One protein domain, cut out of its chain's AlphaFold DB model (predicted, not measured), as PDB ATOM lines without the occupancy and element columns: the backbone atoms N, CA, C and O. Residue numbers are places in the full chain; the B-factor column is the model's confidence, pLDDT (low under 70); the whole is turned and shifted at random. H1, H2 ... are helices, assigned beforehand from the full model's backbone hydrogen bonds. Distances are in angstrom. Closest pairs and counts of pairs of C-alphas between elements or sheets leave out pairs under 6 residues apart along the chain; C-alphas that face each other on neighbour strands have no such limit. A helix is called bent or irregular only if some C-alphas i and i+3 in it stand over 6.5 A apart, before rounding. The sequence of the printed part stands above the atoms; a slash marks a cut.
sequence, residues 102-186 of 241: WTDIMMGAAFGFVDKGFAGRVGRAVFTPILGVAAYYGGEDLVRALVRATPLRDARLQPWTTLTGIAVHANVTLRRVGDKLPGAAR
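What this domain is: This is residues 102 to 186 of the 241 residues of the protein "DUF2236 domain-containing protein" of Mycobacteroides abscessus subsp. abscessus (UniProt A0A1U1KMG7). Two long helices, H2 and H4, meet with the later part of H2 beside the first part of H4, and together they make the long axis. H4 then leaves the other helices as an arm, of which residues 169 to 174 and 176 to 183 stick out, while H3 folds back on H2 in a helical hairpin and the short H1 meets H3 in a loosely built head. The printed part has 85 residues, with four named helices in the order H1, H2, H3, H4 and no named strand, and its class is all helix. It is loose, with a radius of gyration of the C-alphas of 17.2 A, and only just elongated, its C-alphas spanning 54 by 27 by 23 A, with the arm of H4 adding to the length.

How they stand to each other: H1, residues 102 to 111, touches H3, residues 140 to 147, with 5 pairs of C-alphas within 8 A. Their closest C-alphas are those of Met 107 and Val 147, 6.4 A apart, and their lines are about perpendicular at 80 degrees. H1 and H2, residues 117 to 138, are only just apart, with their closest C-alphas 8.3 A from each other. H2 and H3 form a helical hairpin and touch, with residues 131 to 135 alone on the side of H2. The closest C-alphas of this pair are those of Ala 135 and Val 143, 5.7 A apart, and the two helices run opposite ways at a steep tilt of 38 degrees. H2 also touches H4, residues 158 to 179, with 15 pairs of C-alphas within 8 A. H2 touches H4 with residues 128 to 136 alone, and H4 touches H2 with residues 158 to 165 alone. The closest C-alphas are those of Gly 132 and Thr 161, 4.6 A apart, and H2 and H4 run the same way at a steep tilt of 51 degrees. None of the three touching pairs is at a shallow tilt, and the helix packing is mostly crossed. H1 and H4 are apart, and H3 and H4 are apart too. In the backbones of H1, H3 and H4 every O i to N i+4 pair is within hydrogen-bond range; in H2 it is 16 of 18.

Where its parts are: H1 runs from Trp 102 to Phe 111 and begins at C-alpha 102, at (560.695, 334.181, 370.599). H2 runs from Gly 117, whose C-alpha is at (576.067, 355.030, 375.518), to Gly 138, and is 30.4 A long from first to last C-alpha. It has a kink of 27 degrees near residue 128. H2 is neither bent nor irregular, but only just: C-alphas 126 and 129 are 6.2 A apart. H3 runs from Glu 140 to Val 147. H4 runs from Gln 158 to Asp 179, is 31.1 A long, and ends at C-alpha 179, at (547.069, 360.302, 336.752).

The domain as a whole: The two C-alphas farthest apart are those of Gly 117 and Pro 182, 54.5 A. Residues 169 to 174, in H4, stand free, and so do residues 176 to 183, of which 176 to 179 belong to H4. Without these stretches the body has 71 residues, spans 49 by 27 by 25 A and has a radius of gyration of 14.1 A. The printed part has no cut. The links from H1 to H2 and from H2 to H3 are tight, the link of 10 residues from H3 to H4 is short, and no link is long. The mean pLDDT of the printed part is 92.4, and no printed residue is under 70.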
ATOM      1  N   TRP A 102     559.572 333.983 371.515       85.44
ATOM      2  CA  TRP A 102     560.695 334.181 370.599       85.44
ATOM      3  C   TRP A 102     560.765 335.605 370.055       85.44
ATOM      4  O   TRP A 102     561.855 336.082 369.733       85.44
ATOM      5  N   THR A 103     559.629 336.307 369.993       90.19
ATOM      6  CA  THR A 103     559.601 337.725 369.627       90.19
ATOM      7  C   THR A 103     560.447 338.541 370.599       90.19
ATOM      8  O   THR A 103     561.272 339.335 370.158       90.19
ATOM      9  N   ASP A 104     560.334 338.301 371.904       92.56
ATOM     10  CA  ASP A 104     561.076 339.067 372.909       92.56
ATOM     11  C   ASP A 104     562.584 338.810 372.829       92.56
ATOM     12  O   ASP A 104     563.378 339.747 372.906       92.56
ATOM     13  N   ILE A 105     562.984 337.557 372.593       88.94
ATOM     14  CA  ILE A 105     564.390 337.173 372.419       88.94
ATOM     15  C   ILE A 105     564.975 337.834 371.166       88.94
ATOM     16  O   ILE A 105     566.023 338.480 371.233       88.94
ATOM     17  N   MET A 106     564.288 337.709 370.029       90.88
ATOM     18  CA  MET A 106     564.728 338.280 368.753       90.88
ATOM     19  C   MET A 106     564.861 339.802 368.848       90.88
ATOM     20  O   MET A 106     565.876 340.378 368.458       90.88
ATOM     21  N   MET A 107     563.845 340.460 369.397       91.62
ATOM     22  CA  MET A 107     563.792 341.915 369.471       91.62
ATOM     23  C   MET A 107     564.739 342.457 370.544       91.62
ATOM     24  O   MET A 107     565.356 343.505 370.347       91.62
ATOM     25  N   GLY A 108     564.935 341.718 371.637       88.88
ATOM     26  CA  GLY A 108     565.965 341.987 372.635       88.88
ATOM     27  C   GLY A 108     567.377 341.894 372.057       88.88
ATOM     28  O   GLY A 108     568.205 342.757 372.339       88.88
ATOM     29  N   ALA A 109     567.652 340.919 371.188       87.56
ATOM     30  CA  ALA A 109     568.929 340.835 370.482       87.56
ATOM     31  C   ALA A 109     569.112 341.994 369.484       87.56
ATOM     32  O   ALA A 109     570.180 342.606 369.439       87.56
ATOM     33  N   ALA A 110     568.064 342.342 368.732       85.75
ATOM     34  CA  ALA A 110     568.112 343.406 367.730       85.75
ATOM     35  C   ALA A 110     568.249 344.812 368.342       85.75
ATOM     36  O   ALA A 110     568.981 345.649 367.814       85.75
ATOM     37  N   PHE A 111     567.569 345.084 369.461       89.00
ATOM     38  CA  PHE A 111     567.481 346.423 370.057       89.00
ATOM     39  C   PHE A 111     568.059 346.540 371.466       89.00
ATOM     40  O   PHE A 111     568.029 347.620 372.052       89.00
ATOM     41  N   GLY A 112     568.657 345.486 372.016       82.75
ATOM     42  CA  GLY A 112     569.245 345.502 373.357       82.75
ATOM     43  C   GLY A 112     570.439 346.448 373.518       82.75
ATOM     44  O   GLY A 112     570.883 346.685 374.642       82.75
ATOM     45  N   PHE A 113     570.978 346.990 372.421       85.50
ATOM     46  CA  PHE A 113     572.017 348.025 372.439       85.50
ATOM     47  C   PHE A 113     571.450 349.449 372.576       85.50
ATOM     48  O   PHE A 113     572.193 350.381 372.892       85.50
ATOM     49  N   VAL A 114     570.154 349.638 372.316       88.19
ATOM     50  CA  VAL A 114     569.501 350.948 372.369       88.19
ATOM     51  C   VAL A 114     569.621 351.525 373.785       88.19
ATOM     52  O   VAL A 114     569.599 350.792 374.768       88.19
ATOM     53  N   ASP A 115     569.834 352.841 373.871       82.94
ATOM     54  CA  ASP A 115     570.178 353.611 375.084       82.94
ATOM     55  C   ASP A 115     571.516 353.293 375.767       82.94
ATOM     56  O   ASP A 115     571.891 353.977 376.722       82.94
ATOM     57  N   LYS A 116     572.298 352.330 375.270       88.56
ATOM     58  CA  LYS A 116     573.647 352.084 375.790       88.56
ATOM     59  C   LYS A 116     574.645 353.053 375.154       88.56
ATOM     60  O   LYS A 116     575.033 352.924 373.991       88.56
ATOM     61  N   GLY A 117     575.067 354.046 375.934       90.56
ATOM     62  CA  GLY A 117     576.067 355.030 375.518       90.56
ATOM     63  C   GLY A 117     575.603 355.934 374.369       90.56
ATOM     64  O   GLY A 117     574.413 356.146 374.137       90.56
ATOM     65  N   PHE A 118     576.556 356.527 373.647       89.94
ATOM     66  CA  PHE A 118     576.246 357.419 372.524       89.94
ATOM     67  C   PHE A 118     575.602 356.671 371.348       89.94
ATOM     68  O   PHE A 118     574.563 357.100 370.848       89.94
ATOM     69  N   ALA A 119     576.161 355.520 370.966       86.31
ATOM     70  CA  ALA A 119     575.639 354.700 369.876       86.31
ATOM     71  C   ALA A 119     574.193 354.238 370.132       86.31
ATOM     72  O   ALA A 119     573.364 354.306 369.229       86.31
ATOM     73  N   GLY A 120     573.851 353.855 371.368       89.00
ATOM     74  CA  GLY A 120     572.483 353.484 371.731       89.00
ATOM     75  C   GLY A 120     571.484 354.642 371.641       89.00
ATOM     76  O   GLY A 120     570.348 354.428 371.214       89.00
ATOM     77  N   ARG A 121     571.896 355.875 371.976       90.56
ATOM     78  CA  ARG A 121     571.056 357.078 371.804       90.56
ATOM     79  C   ARG A 121     570.806 357.397 370.330       90.56
ATOM     80  O   ARG A 121     569.674 357.700 369.960       90.56
ATOM     81  N   VAL A 122     571.837 357.279 369.490       89.75
ATOM     82  CA  VAL A 122     571.691 357.394 368.028       89.75
ATOM     83  C   VAL A 122     570.760 356.298 367.506       89.75
ATOM     84  O   VAL A 122     569.834 356.593 366.758       89.75
ATOM     85  N   GLY A 123     570.934 355.058 367.976       89.25
ATOM     86  CA  GLY A 123     570.048 353.939 367.663       89.25
ATOM     87  C   GLY A 123     568.584 354.258 367.964       89.25
ATOM     88  O   GLY A 123     567.741 354.140 367.079       89.25
ATOM     89  N   ARG A 124     568.267 354.758 369.167       93.44
ATOM     90  CA  ARG A 124     566.894 355.172 369.513       93.44
ATOM     91  C   ARG A 124     566.345 356.223 368.548       93.44
ATOM     92  O   ARG A 124     565.202 356.095 368.105       93.44
ATOM     93  N   ALA A 125     567.136 357.247 368.233       91.88
ATOM     94  CA  ALA A 125     566.723 358.326 367.338       91.88
ATOM     95  C   ALA A 125     566.439 357.831 365.907       91.88
ATOM     96  O   ALA A 125     565.550 358.365 365.256       91.88
ATOM     97  N   VAL A 126     567.147 356.796 365.445       90.50
ATOM     98  CA  VAL A 126     566.943 356.181 364.122       90.50
ATOM     99  C   VAL A 126     565.750 355.225 364.116       90.50
ATOM    100  O   VAL A 126     564.923 355.275 363.209       90.50
ATOM    101  N   PHE A 127     565.632 354.360 365.125       92.19
ATOM    102  CA  PHE A 127     564.619 353.303 365.125       92.19
ATOM    103  C   PHE A 127     563.231 353.782 365.549       92.19
ATOM    104  O   PHE A 127     562.243 353.233 365.072       92.19
ATOM    105  N   THR A 128     563.117 354.833 366.365       95.12
ATOM    106  CA  THR A 128     561.800 355.374 366.755       95.12
ATOM    107  C   THR A 128     560.969 355.848 365.543       95.12
ATOM    108  O   THR A 128     559.807 355.451 365.450       95.12
ATOM    109  N   PRO A 129     561.524 356.606 364.572       95.00
ATOM    110  CA  PRO A 129     560.840 356.904 363.311       95.00
ATOM    111  C   PRO A 129     560.408 355.663 362.529       95.00
ATOM    112  O   PRO A 129     559.283 355.612 362.042       95.00
ATOM    113  N   ILE A 130     561.280 354.653 362.431       92.94
ATOM    114  CA  ILE A 130     561.004 353.412 361.691       92.94
ATOM    115  C   ILE A 130     559.825 352.662 362.324       92.94
ATOM    116  O   ILE A 130     558.924 352.220 361.615       92.94
ATOM    117  N   LEU A 131     559.785 352.582 363.656       95.50
ATOM    118  CA  LEU A 131     558.653 352.008 364.385       95.50
ATOM    119  C   LEU A 131     557.370 352.821 364.181       95.50
ATOM    120  O   LEU A 131     556.296 352.240 364.083       95.50
ATOM    121  N   GLY A 132     557.465 354.147 364.062       97.00
ATOM    122  CA  GLY A 132     556.325 354.997 363.716       97.00
ATOM    123  C   GLY A 132     555.760 354.725 362.320       97.00
ATOM    124  O   GLY A 132     554.541 354.665 362.163       97.00
ATOM    125  N   VAL A 133     556.632 354.496 361.329       95.12
ATOM    126  CA  VAL A 133     556.239 354.068 359.973       95.12
ATOM    127  C   VAL A 133     555.580 352.689 360.017       95.12
ATOM    128  O   VAL A 133     554.538 352.488 359.401       95.12
ATOM    129  N   ALA A 134     556.148 351.744 360.771       94.12
ATOM    130  CA  ALA A 134     555.547 350.425 360.951       94.12
ATOM    131  C   ALA A 134     554.169 350.519 361.627       94.12
ATOM    132  O   ALA A 134     553.231 349.867 361.181       94.12
ATOM    133  N   ALA A 135     554.021 351.380 362.638       96.56
ATOM    134  CA  ALA A 135     552.764 351.580 363.357       96.56
ATOM    135  C   ALA A 135     551.695 352.232 362.475       96.56
ATOM    136  O   ALA A 135     550.512 351.954 362.635       96.56
ATOM    137  N   TYR A 136     552.104 353.070 361.522       96.06
ATOM    138  CA  TYR A 136     551.193 353.655 360.546       96.06
ATOM    139  C   TYR A 136     550.535 352.599 359.650       96.06
ATOM    140  O   TYR A 136     549.333 352.667 359.416       96.06
ATOM    141  N   TYR A 137     551.309 351.624 359.165       91.94
ATOM    142  CA  TYR A 137     550.791 350.589 358.265       91.94
ATOM    143  C   TYR A 137     550.198 349.378 358.991       91.94
ATOM    144  O   TYR A 137     549.234 348.798 358.508       91.94
ATOM    145  N   GLY A 138     550.786 348.974 360.119       89.06
ATOM    146  CA  GLY A 138     550.428 347.752 360.846       89.06
ATOM    147  C   GLY A 138     549.650 347.973 362.143       89.06
ATOM    148  O   GLY A 138     549.261 347.000 362.782       89.06
ATOM    149  N   GLY A 139     549.431 349.226 362.550       92.38
ATOM    150  CA  GLY A 139     548.803 349.577 363.823       92.38
ATOM    151  C   GLY A 139     549.802 349.709 364.976       92.38
ATOM    152  O   GLY A 139     550.835 349.035 365.032       92.38
ATOM    153  N   GLU A 140     549.498 350.603 365.920       94.75
ATOM    154  CA  GLU A 140     550.364 350.855 367.076       94.75
ATOM    155  C   GLU A 140     550.451 349.637 368.003       94.75
ATOM    156  O   GLU A 140     551.554 349.285 368.418       94.75
ATOM    157  N   ASP A 141     549.340 348.943 368.254       93.12
ATOM    158  CA  ASP A 141     549.304 347.779 369.150       93.12
ATOM    159  C   ASP A 141     550.251 346.666 368.694       93.12
ATOM    160  O   ASP A 141     551.001 346.116 369.503       93.12
ATOM    161  N   LEU A 142     550.300 346.393 367.384       91.31
ATOM    162  CA  LEU A 142     551.211 345.407 366.808       91.31
ATOM    163  C   LEU A 142     552.675 345.793 367.054       91.31
ATOM    164  O   LEU A 142     553.483 344.969 367.485       91.31
ATOM    165  N   VAL A 143     553.022 347.061 366.822       94.81
ATOM    166  CA  VAL A 143     554.387 347.559 367.035       94.81
ATOM    167  C   VAL A 143     554.756 347.553 368.514       94.81
ATOM    168  O   VAL A 143     555.865 347.150 368.860       94.81
ATOM    169  N   ARG A 144     553.839 347.938 369.407       95.12
ATOM    170  CA  ARG A 144     554.048 347.870 370.862       95.12
ATOM    171  C   ARG A 144     554.312 346.442 371.310       95.12
ATOM    172  O   ARG A 144     555.260 346.204 372.056       95.12
ATOM    173  N   ALA A 145     553.524 345.498 370.808       93.56
ATOM    174  CA  ALA A 145     553.669 344.093 371.137       93.56
ATOM    175  C   ALA A 145     554.984 343.502 370.594       93.56
ATOM    176  O   ALA A 145     555.580 342.654 371.261       93.56
ATOM    177  N   LEU A 146     555.466 343.996 369.444       93.06
ATOM    178  CA  LEU A 146     556.763 343.651 368.851       93.06
ATOM    179  C   LEU A 146     557.944 344.131 369.709       93.06
ATOM    180  O   LEU A 146     558.908 343.397 369.887       93.06
ATOM    181  N   VAL A 147     557.901 345.354 370.249       94.56
ATOM    182  CA  VAL A 147     559.045 345.940 370.979       94.56
ATOM    183  C   VAL A 147     558.940 345.858 372.504       94.56
ATOM    184  O   VAL A 147     559.783 346.441 373.193       94.56
ATOM    185  N   ARG A 148     557.949 345.136 373.045       94.75
ATOM    186  CA  ARG A 148     557.601 345.124 374.481       94.75
ATOM    187  C   ARG A 148     558.770 344.791 375.417       94.75
ATOM    188  O   ARG A 148     558.879 345.380 376.491       94.75
ATOM    189  N   ALA A 149     559.666 343.898 374.999       93.06
ATOM    190  CA  ALA A 149     560.820 343.461 375.788       93.06
ATOM    191  C   ALA A 149     562.094 344.287 375.535       93.06
ATOM    192  O   ALA A 149     563.182 343.911 375.965       93.06
ATOM    193  N   THR A 150     561.985 345.419 374.838       93.44
ATOM    194  CA  THR A 150     563.134 346.249 374.457       93.44
ATOM    195  C   THR A 150     563.087 347.625 375.130       93.44
ATOM    196  O   THR A 150     562.017 348.076 375.553       93.44
ATOM    197  N   PRO A 151     564.206 348.373 375.151       93.25
ATOM    198  CA  PRO A 151     564.208 349.776 375.574       93.25
ATOM    199  C   PRO A 151     563.305 350.696 374.728       93.25
ATOM    200  O   PRO A 151     563.077 351.845 375.097       93.25
ATOM    201  N   LEU A 152     562.794 350.237 373.581       94.00
ATOM    202  CA  LEU A 152     561.900 351.008 372.712       94.00
ATOM    203  C   LEU A 152     560.411 350.829 373.046       94.00
ATOM    204  O   LEU A 152     559.586 351.492 372.421       94.00
ATOM    205  N   ARG A 153     560.050 349.997 374.032       94.12
ATOM    206  CA  ARG A 153     558.644 349.726 374.397       94.12
ATOM    207  C   ARG A 153     557.821 350.990 374.675       94.12
ATOM    208  O   ARG A 153     556.669 351.070 374.259       94.12
ATOM    209  N   ASP A 154     558.455 352.004 375.266       93.62
ATOM    210  CA  ASP A 154     557.843 353.281 375.658       93.62
ATOM    211  C   ASP A 154     558.120 354.408 374.642       93.62
ATOM    212  O   ASP A 154     557.863 355.584 374.902       93.62
ATOM    213  N   ALA A 155     558.676 354.085 373.468       94.00
ATOM    214  CA  ALA A 155     559.021 355.087 372.467       94.00
ATOM    215  C   ALA A 155     557.770 355.841 371.987       94.00
ATOM    216  O   ALA A 155     556.730 355.244 371.714       94.00
ATOM    217  N   ARG A 156     557.842 357.166 371.854       95.56
ATOM    218  CA  ARG A 156     556.693 357.966 371.408       95.56
ATOM    219  C   ARG A 156     556.523 357.850 369.888       95.56
ATOM    220  O   ARG A 156     557.255 358.494 369.141       95.56
ATOM    221  N   LEU A 157     555.554 357.046 369.441       96.88
ATOM    222  CA  LEU A 157     555.343 356.730 368.018       96.88
ATOM    223  C   LEU A 157     554.478 357.767 367.289       96.88
ATOM    224  O   LEU A 157     554.767 358.093 366.141       96.88
ATOM    225  N   GLN A 158     553.487 358.352 367.971       96.69
ATOM    226  CA  GLN A 158     552.477 359.236 367.373       96.69
ATOM    227  C   GLN A 158     553.019 360.357 366.457       96.69
ATOM    228  O   GLN A 158     552.439 360.548 365.383       96.69
ATOM    229  N   PRO A 159     554.105 361.088 366.790       97.38
ATOM    230  CA  PRO A 159     554.642 362.108 365.889       97.38
ATOM    231  C   PRO A 159     555.078 361.518 364.549       97.38
ATOM    232  O   PRO A 159     554.788 362.072 363.494       97.38
ATOM    233  N   TRP A 160     555.725 360.357 364.589       97.00
ATOM    234  CA  TRP A 160     556.227 359.670 363.407       97.00
ATOM    235  C   TRP A 160     555.092 359.056 362.602       97.00
ATOM    236  O   TRP A 160     555.043 359.272 361.401       97.00
ATOM    237  N   THR A 161     554.122 358.419 363.258       97.38
ATOM    238  CA  THR A 161     552.898 357.925 362.610       97.38
ATOM    239  C   THR A 161     552.147 359.053 361.892       97.38
ATOM    240  O   THR A 161     551.704 358.890 360.758       97.38
ATOM    241  N   THR A 162     552.072 360.239 362.508       97.50
ATOM    242  CA  THR A 162     551.440 361.427 361.910       97.50
ATOM    243  C   THR A 162     552.224 361.939 360.705       97.50
ATOM    244  O   THR A 162     551.642 362.182 359.649       97.50
ATOM    245  N   LEU A 163     553.546 362.078 360.835       97.06
ATOM    246  CA  LEU A 163     554.412 362.502 359.732       97.06
ATOM    247  C   LEU A 163     554.361 361.516 358.562       97.06
ATOM    248  O   LEU A 163     554.300 361.945 357.410       97.06
ATOM    249  N   THR A 164     554.328 360.210 358.840       95.50
ATOM    250  CA  THR A 164     554.130 359.172 357.825       95.50
ATOM    251  C   THR A 164     552.789 359.351 357.128       95.50
ATOM    252  O   THR A 164     552.768 359.399 355.902       95.50
ATOM    253  N   GLY A 165     551.695 359.546 357.867       95.69
ATOM    254  CA  GLY A 165     550.377 359.776 357.270       95.69
ATOM    255  C   GLY A 165     550.314 361.006 356.371       95.69
ATOM    256  O   GLY A 165     549.775 360.934 355.266       95.69
ATOM    257  N   ILE A 166     550.936 362.111 356.785       96.75
ATOM    258  CA  ILE A 166     551.057 363.319 355.958       96.75
ATOM    259  C   ILE A 166     551.854 363.018 354.683       96.75
ATOM    260  O   ILE A 166     551.413 363.360 353.586       96.75
ATOM    261  N   ALA A 167     553.011 362.361 354.809       94.31
ATOM    262  CA  ALA A 167     553.870 362.037 353.675       94.31
ATOM    263  C   ALA A 167     553.180 361.091 352.678       94.31
ATOM    264  O   ALA A 167     553.238 361.326 351.469       94.31
ATOM    265  N   VAL A 168     552.489 360.062 353.174       93.69
ATOM    266  CA  VAL A 168     551.711 359.120 352.359       93.69
ATOM    267  C   VAL A 168     550.567 359.848 351.664       93.69
ATOM    268  O   VAL A 168     550.451 359.764 350.444       93.69
ATOM    269  N   HIS A 169     549.771 360.639 352.388       95.75
ATOM    270  CA  HIS A 169     548.664 361.381 351.788       95.75
ATOM    271  C   HIS A 169     549.137 362.379 350.721       95.75
ATOM    272  O   HIS A 169     548.522 362.481 349.656       95.75
ATOM    273  N   ALA A 170     550.249 363.080 350.961       94.81
ATOM    274  CA  ALA A 170     550.854 363.975 349.979       94.81
ATOM    275  C   ALA A 170     551.344 363.209 348.740       94.81
ATOM    276  O   ALA A 170     551.074 363.630 347.613       94.81
ATOM    277  N   ASN A 171     552.009 362.062 348.929       91.69
ATOM    278  CA  ASN A 171     552.469 361.211 347.834       91.69
ATOM    279  C   ASN A 171     551.290 360.701 346.995       91.69
ATOM    280  O   ASN A 171     551.263 360.917 345.783       91.69
ATOM    281  N   VAL A 172     550.277 360.112 347.632       93.06
ATOM    282  CA  VAL A 172     549.089 359.592 346.944       93.06
ATOM    283  C   VAL A 172     548.321 360.714 346.247       93.06
ATOM    284  O   VAL A 172     547.885 360.548 345.109       93.06
ATOM    285  N   THR A 173     548.213 361.893 346.863       94.44
ATOM    286  CA  THR A 173     547.583 363.062 346.231       94.44
ATOM    287  C   THR A 173     548.343 363.496 344.983       94.44
ATOM    288  O   THR A 173     547.723 363.710 343.939       94.44
ATOM    289  N   LEU A 174     549.675 363.565 345.047       92.38
ATOM    290  CA  LEU A 174     550.511 363.866 343.887       92.38
ATOM    291  C   LEU A 174     550.305 362.832 342.770       92.38
ATOM    292  O   LEU A 174     550.185 363.207 341.603       92.38
ATOM    293  N   ARG A 175     550.210 361.540 343.111       90.50
ATOM    294  CA  ARG A 175     549.922 360.463 342.147       90.50
ATOM    295  C   ARG A 175     548.549 360.626 341.512       90.50
ATOM    296  O   ARG A 175     548.446 360.632 340.293       90.50
ATOM    297  N   ARG A 176     547.520 360.849 342.325       93.62
ATOM    298  CA  ARG A 176     546.141 361.069 341.877       93.62
ATOM    299  C   ARG A 176     546.017 362.246 340.914       93.62
ATOM    300  O   ARG A 176     545.271 362.169 339.943       93.62
ATOM    301  N   VAL A 177     546.718 363.347 341.185       93.25
ATOM    302  CA  VAL A 177     546.774 364.496 340.269       93.25
ATOM    303  C   VAL A 177     547.539 364.118 339.000       93.25
ATOM    304  O   VAL A 177     547.068 364.382 337.897       93.25
ATOM    305  N   GLY A 178     548.681 363.443 339.146       91.50
ATOM    306  CA  GLY A 178     549.519 362.990 338.036       91.50
ATOM    307  C   GLY A 178     548.832 362.019 337.070       91.50
ATOM    308  O   GLY A 178     549.143 362.047 335.876       91.50
ATOM    309  N   ASP A 179     547.882 361.219 337.558       91.12
ATOM    310  CA  ASP A 179     547.069 360.302 336.752       91.12
ATOM    311  C   ASP A 179     546.113 361.045 335.802       91.12
ATOM    312  O   ASP A 179     545.756 360.518 334.751       91.12
ATOM    313  N   LYS A 180     545.730 362.289 336.130       92.12
ATOM    314  CA  LYS A 180     544.832 363.124 335.310       92.12
ATOM    315  C   LYS A 180     545.562 363.944 334.244       92.12
ATOM    316  O   LYS A 180     544.923 364.546 333.388       92.12
ATOM    317  N   LEU A 181     546.892 364.005 334.302       94.12
ATOM    318  CA  LEU A 181     547.694 364.791 333.366       94.12
ATOM    319  C   LEU A 181     547.946 364.009 332.060       94.12
ATOM    320  O   LEU A 181     548.248 362.812 332.128       94.12
ATOM    321  N   PRO A 182     547.945 364.661 330.878       95.12
ATOM    322  CA  PRO A 182     548.219 364.010 329.594       95.12
ATOM    323  C   PRO A 182     549.500 363.170 329.620       95.12
ATOM    324  O   PRO A 182     550.508 363.593 330.185       95.12
ATOM    325  N   GLY A 183     549.475 361.967 329.043       91.88
ATOM    326  CA  GLY A 183     550.623 361.049 329.053       91.88
ATOM    327  C   GLY A 183     550.839 360.281 330.366       91.88
ATOM    328  O   GLY A 183     551.918 359.723 330.564       91.88
ATOM    329  N   ALA A 184     549.840 360.228 331.259       90.81
ATOM    330  CA  ALA A 184     549.913 359.490 332.527       90.81
ATOM    331  C   ALA A 184     550.329 358.024 332.359       90.81
ATOM    332  O   ALA A 184     551.251 357.583 333.039       90.81
ATOM    333  N   ALA A 185     549.733 357.300 331.405       87.62
ATOM    334  CA  ALA A 185     550.073 355.900 331.135       87.62
ATOM    335  C   ALA A 185     551.557 355.716 330.770       87.62
ATOM    336  O   ALA A 185     552.228 354.842 331.313       87.62
ATOM    337  N   ARG A 186     552.104 356.597 329.922       88.56
ATOM    338  CA  ARG A 186     553.525 356.571 329.553       88.56
ATOM    339  C   ARG A 186     554.422 356.852 330.757       88.56
ATOM    340  O   ARG A 186     555.393 356.136 330.964       88.56
TER     341      ARG A 186